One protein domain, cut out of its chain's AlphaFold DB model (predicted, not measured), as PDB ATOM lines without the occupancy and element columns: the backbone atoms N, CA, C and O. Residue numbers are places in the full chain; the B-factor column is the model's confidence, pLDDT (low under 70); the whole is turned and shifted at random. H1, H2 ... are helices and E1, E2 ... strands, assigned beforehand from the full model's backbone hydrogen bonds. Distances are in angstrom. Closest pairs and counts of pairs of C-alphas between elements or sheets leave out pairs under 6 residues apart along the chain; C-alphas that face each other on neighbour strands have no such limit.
ATOM      1  N   ARG A   2     -13.872  42.442  37.784       60.03
ATOM      2  CA  ARG A   2     -12.538  42.683  38.385       60.03
ATOM      3  C   ARG A   2     -11.445  41.676  37.982       60.03
ATOM      4  O   ARG A   2     -10.300  42.062  37.808       60.03
ATOM      5  N   LEU A   3     -11.807  40.404  37.823       64.69
ATOM      6  CA  LEU A   3     -10.869  39.337  37.442       64.69
ATOM      7  C   LEU A   3     -10.327  39.538  36.019       64.69
ATOM      8  O   LEU A   3      -9.118  39.533  35.828       64.69
ATOM      9  N   LEU A   4     -11.212  39.883  35.078       82.12
ATOM     10  CA  LEU A   4     -10.881  40.052  33.658       82.12
ATOM     11  C   LEU A   4      -9.758  41.061  33.397       82.12
ATOM     12  O   LEU A   4      -8.910  40.818  32.548       82.12
ATOM     13  N   LEU A   5      -9.731  42.192  34.114       88.25
ATOM     14  CA  LEU A   5      -8.677  43.191  33.909       88.25
ATOM     15  C   LEU A   5      -7.327  42.691  34.427       88.25
ATOM     16  O   LEU A   5      -6.314  42.893  33.768       88.25
ATOM     17  N   LYS A   6      -7.305  42.044  35.598       90.06
ATOM     18  CA  LYS A   6      -6.063  41.488  36.145       90.06
ATOM     19  C   LYS A   6      -5.515  40.396  35.225       90.06
ATOM     20  O   LYS A   6      -4.335  40.422  34.907       90.06
ATOM     21  N   GLU A   7      -6.378  39.495  34.768       88.81
ATOM     22  CA  GLU A   7      -6.022  38.400  33.860       88.81
ATOM     23  C   GLU A   7      -5.524  38.917  32.508       88.81
ATOM     24  O   GLU A   7      -4.505  38.442  32.015       88.81
ATOM     25  N   ALA A   8      -6.186  39.928  31.935       89.69
ATOM     26  CA  ALA A   8      -5.734  40.564  30.699       89.69
ATOM     27  C   ALA A   8      -4.349  41.209  30.865       89.69
ATOM     28  O   ALA A   8      -3.475  41.021  30.021       89.69
ATOM     29  N   LEU A   9      -4.115  41.909  31.982       92.50
ATOM     30  CA  LEU A   9      -2.806  42.490  32.285       92.50
ATOM     31  C   LEU A   9      -1.738  41.409  32.486       92.50
ATOM     32  O   LEU A   9      -0.627  41.562  31.995       92.50
ATOM     33  N   GLU A  10      -2.042  40.308  33.176       92.06
ATOM     34  CA  GLU A  10      -1.099  39.193  33.349       92.06
ATOM     35  C   GLU A  10      -0.778  38.507  32.016       92.06
ATOM     36  O   GLU A  10       0.386  38.194  31.748       92.06
ATOM     37  N   ALA A  11      -1.779  38.330  31.151       91.94
ATOM     38  CA  ALA A  11      -1.586  37.809  29.807       91.94
ATOM     39  C   ALA A  11      -0.655  38.711  28.988       91.94
ATOM     40  O   ALA A  11       0.339  38.231  28.457       91.94
ATOM     41  N   GLU A  12      -0.899  40.018  28.931       93.00
ATOM     42  CA  GLU A  12      -0.063  40.925  28.137       93.00
ATOM     43  C   GLU A  12       1.338  41.119  28.735       93.00
ATOM     44  O   GLU A  12       2.342  41.106  28.020       93.00
ATOM     45  N   PHE A  13       1.438  41.302  30.052       94.06
ATOM     46  CA  PHE A  13       2.676  41.772  30.676       94.06
ATOM     47  C   PHE A  13       3.626  40.644  31.061       94.06
ATOM     48  O   PHE A  13       4.837  40.865  31.055       94.06
ATOM     49  N   LYS A  14       3.096  39.462  31.402       93.00
ATOM     50  CA  LYS A  14       3.880  38.344  31.945       93.00
ATOM     51  C   LYS A  14       3.924  37.124  31.031       93.00
ATOM     52  O   LYS A  14       4.979  36.511  30.918       93.00
ATOM     53  N   ASN A  15       2.808  36.760  30.402       91.69
ATOM     54  CA  ASN A  15       2.712  35.496  29.656       91.69
ATOM     55  C   ASN A  15       2.860  35.674  28.134       91.69
ATOM     56  O   ASN A  15       3.265  34.745  27.437       91.69
ATOM     57  N   GLY A  16       2.584  36.874  27.624       91.31
ATOM     58  CA  GLY A  16       2.393  37.127  26.202       91.31
ATOM     59  C   GLY A  16       0.964  36.808  25.759       91.31
ATOM     60  O   GLY A  16       0.230  36.052  26.397       91.31
ATOM     61  N   THR A  17       0.539  37.421  24.657       93.19
ATOM     62  CA  THR A  17      -0.842  37.331  24.163       93.19
ATOM     63  C   THR A  17      -0.866  37.031  22.672       93.19
ATOM     64  O   THR A  17      -0.101  37.592  21.887       93.19
ATOM     65  N   TYR A  18      -1.769  36.139  22.265       93.00
ATOM     66  CA  TYR A  18      -2.012  35.838  20.862       93.00
ATOM     67  C   TYR A  18      -3.178  36.665  20.327       93.00
ATOM     68  O   TYR A  18      -4.288  36.601  20.853       93.00
ATOM     69  N   ASN A  19      -2.946  37.418  19.255       92.19
ATOM     70  CA  ASN A  19      -4.010  38.113  18.551       92.19
ATOM     71  C   ASN A  19      -4.492  37.262  17.371       92.19
ATOM     72  O   ASN A  19      -3.784  37.119  16.372       92.19
ATOM     73  N   HIS A  20      -5.712  36.731  17.473       91.50
ATOM     74  CA  HIS A  20      -6.320  35.909  16.424       91.50
ATOM     75  C   HIS A  20      -6.622  36.688  15.138       91.50
ATOM     76  O   HIS A  20      -6.464  36.135  14.054       91.50
ATOM     77  N   ASN A  21      -6.987  37.970  15.234       95.12
ATOM     78  CA  ASN A  21      -7.312  38.792  14.063       95.12
ATOM     79  C   ASN A  21      -6.083  39.039  13.180       95.12
ATOM     80  O   ASN A  21      -6.198  39.112  11.961       95.12
ATOM     81  N   TRP A  22      -4.906  39.159  13.795       94.00
ATOM     82  CA  TRP A  22      -3.633  39.330  13.087       94.00
ATOM     83  C   TRP A  22      -2.820  38.042  12.979       94.00
ATOM     84  O   TRP A  22      -1.715  38.070  12.441       94.00
ATOM     85  N   ASN A  23      -3.356  36.930  13.494       94.94
ATOM     86  CA  ASN A  23      -2.701  35.628  13.555       94.94
ATOM     87  C   ASN A  23      -1.248  35.723  14.071       94.94
ATOM     88  O   ASN A  23      -0.321  35.181  13.470       94.94
ATOM     89  N   LYS A  24      -1.041  36.497  15.149       96.06
ATOM     90  CA  LYS A  24       0.290  36.882  15.637       96.06
ATOM     91  C   LYS A  24       0.402  36.768  17.154       96.06
ATOM     92  O   LYS A  24      -0.451  37.266  17.886       96.06
ATOM     93  N   PHE A  25       1.502  36.170  17.609       94.81
ATOM     94  CA  PHE A  25       1.891  36.147  19.015       94.81
ATOM     95  C   PHE A  25       2.721  37.380  19.380       94.81
ATOM     96  O   PHE A  25       3.655  37.745  18.660       94.81
ATOM     97  N   TYR A  26       2.393  37.986  20.516       94.44
ATOM     98  CA  TYR A  26       3.166  39.048  21.143       94.44
ATOM     99  C   TYR A  26       3.774  38.498  22.435       94.44
ATOM    100  O   TYR A  26       3.016  38.058  23.304       94.44
ATOM    101  N   PRO A  27       5.113  38.480  22.566       94.69
ATOM    102  CA  PRO A  27       5.761  38.008  23.782       94.69
ATOM    103  C   PRO A  27       5.439  38.926  24.976       94.69
ATOM    104  O   PRO A  27       4.988  40.058  24.770       94.69
ATOM    105  N   PRO A  28       5.678  38.458  26.213       94.19
ATOM    106  CA  PRO A  28       5.554  39.284  27.410       94.19
ATOM    107  C   PRO A  28       6.303  40.611  27.277       94.19
ATOM    108  O   PRO A  28       7.435  40.640  26.792       94.19
ATOM    109  N   ILE A  29       5.704  41.700  27.762       94.25
ATOM    110  CA  ILE A  29       6.367  43.014  27.793       94.25
ATOM    111  C   ILE A  29       7.545  43.019  28.780       94.25
ATOM    112  O   ILE A  29       8.551  43.685  28.541       94.25
ATOM    113  N   PHE A  30       7.429  42.280  29.887       93.94
ATOM    114  CA  PHE A  30       8.442  42.230  30.935       93.94
ATOM    115  C   PHE A  30       8.977  40.808  31.100       93.94
ATOM    116  O   PHE A  30       8.233  39.891  31.436       93.94
ATOM    117  N   GLU A  31      10.288  40.637  30.934       86.25
ATOM    118  CA  GLU A  31      10.936  39.316  30.912       86.25
ATOM    119  C   GLU A  31      10.823  38.545  32.239       86.25
ATOM    120  O   GLU A  31      10.729  37.324  32.232       86.25
ATOM    121  N   ASN A  32      10.809  39.243  33.383       89.56
ATOM    122  CA  ASN A  32      10.879  38.630  34.718       89.56
ATOM    123  C   ASN A  32       9.827  39.187  35.693       89.56
ATOM    124  O   ASN A  32      10.095  39.384  36.882       89.56
ATOM    125  N   LEU A  33       8.623  39.488  35.202       91.50
ATOM    126  CA  LEU A  33       7.552  40.012  36.049       91.50
ATOM    127  C   LEU A  33       7.011  38.926  36.992       91.50
ATOM    128  O   LEU A  33       6.397  37.951  36.559       91.50
ATOM    129  N   GLN A  34       7.215  39.099  38.298       90.44
ATOM    130  CA  GLN A  34       6.790  38.111  39.295       90.44
ATOM    131  C   GLN A  34       5.278  38.147  39.547       90.44
ATOM    132  O   GLN A  34       4.610  37.115  39.449       90.44
ATOM    133  N   GLU A  35       4.729  39.327  39.829       88.44
ATOM    134  CA  GLU A  35       3.328  39.523  40.212       88.44
ATOM    135  C   GLU A  35       2.804  40.860  39.676       88.44
ATOM    136  O   GLU A  35       3.529  41.855  39.647       88.44
ATOM    137  N   ILE A  36       1.518  40.893  39.314       88.75
ATOM    138  CA  ILE A  36       0.777  42.132  39.072       88.75
ATOM    139  C   ILE A  36      -0.154  42.396  40.254       88.75
ATOM    140  O   ILE A  36      -1.120  41.666  40.490       88.75
ATOM    141  N   LYS A  37       0.106  43.490  40.975       89.38
ATOM    142  CA  LYS A  37      -0.790  43.998  42.020       89.38
ATOM    143  C   LYS A  37      -1.729  45.034  41.415       89.38
ATOM    144  O   LYS A  37      -1.299  46.114  41.021       89.38
ATOM    145  N   LEU A  38      -3.011  44.685  41.333       87.00
ATOM    146  CA  LEU A  38      -4.059  45.556  40.807       87.00
ATOM    147  C   LEU A  38      -4.938  46.064  41.950       87.00
ATOM    148  O   LEU A  38      -5.655  45.289  42.582       87.00
ATOM    149  N   GLU A  39      -4.931  47.376  42.164       86.12
ATOM    150  CA  GLU A  39      -5.810  48.044  43.120       86.12
ATOM    151  C   GLU A  39      -6.806  48.943  42.391       86.12
ATOM    152  O   GLU A  39      -6.437  49.838  41.630       86.12
ATOM    153  N   TYR A  40      -8.094  48.732  42.651       83.25
ATOM    154  CA  TYR A  40      -9.135  49.613  42.140       83.25
ATOM    155  C   TYR A  40      -9.241  50.841  43.031       83.25
ATOM    156  O   TYR A  40      -9.546  50.736  44.219       83.25
ATOM    157  N   CYS A  41      -9.044  52.014  42.440       79.00
ATOM    158  CA  CYS A  41      -9.199  53.273  43.140       79.00
ATOM    159  C   CYS A  41     -10.366  54.085  42.580       79.00
ATOM    160  O   CYS A  41     -10.566  54.155  41.369       79.00
TER     161      CYS A  41
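What this domain is: This is residues 2 to 41 of the 81 residues of an uncharacterized protein of Campylobacter jejuni (UniProt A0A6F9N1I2). A small hairpin of two strands, E1 and E2, makes one end, its tip, residues 19 to 24, sticking out; one helix, H1, leads into it, and the unnamed stretch 27 to 41 folds back along H1. There are 40 printed residues, with H1, E1 and E2 in that order, the strands antiparallel, and the class is mixed. The whole is loose, radius of gyration of the C-alphas 11.3 A, and only just flat, spanning 34 by 22 by 12 A.

Where its parts are: Find C-alpha 17 at (-0.842, 37.331, 24.163), where E1, residues 17 to 19, begins; E2, residues 24 to 26, ends with C-alpha 26 at (3.166, 39.048, 21.143). H1, residues 2 to 15, starts at (-12.538, 42.683, 38.385) and runs 19.0 A.

How they stand to each other: In the hairpin, directions differ by 154 degrees; look at N 19 and O 24, 2.8 A apart, within hydrogen-bond range. The closest C-alphas of H1 and E1, Ala 11 and Thr 17, are 5.7 A apart. In H1, 9 of 10 O i to N i+4 pairs are within range.

The domain as a whole: The farthest C-alphas, Asn 23 and Cys 41, are 35.1 A apart. The printed part has no cut; both links are tight. Residues 2 to 3 have pLDDT under 70.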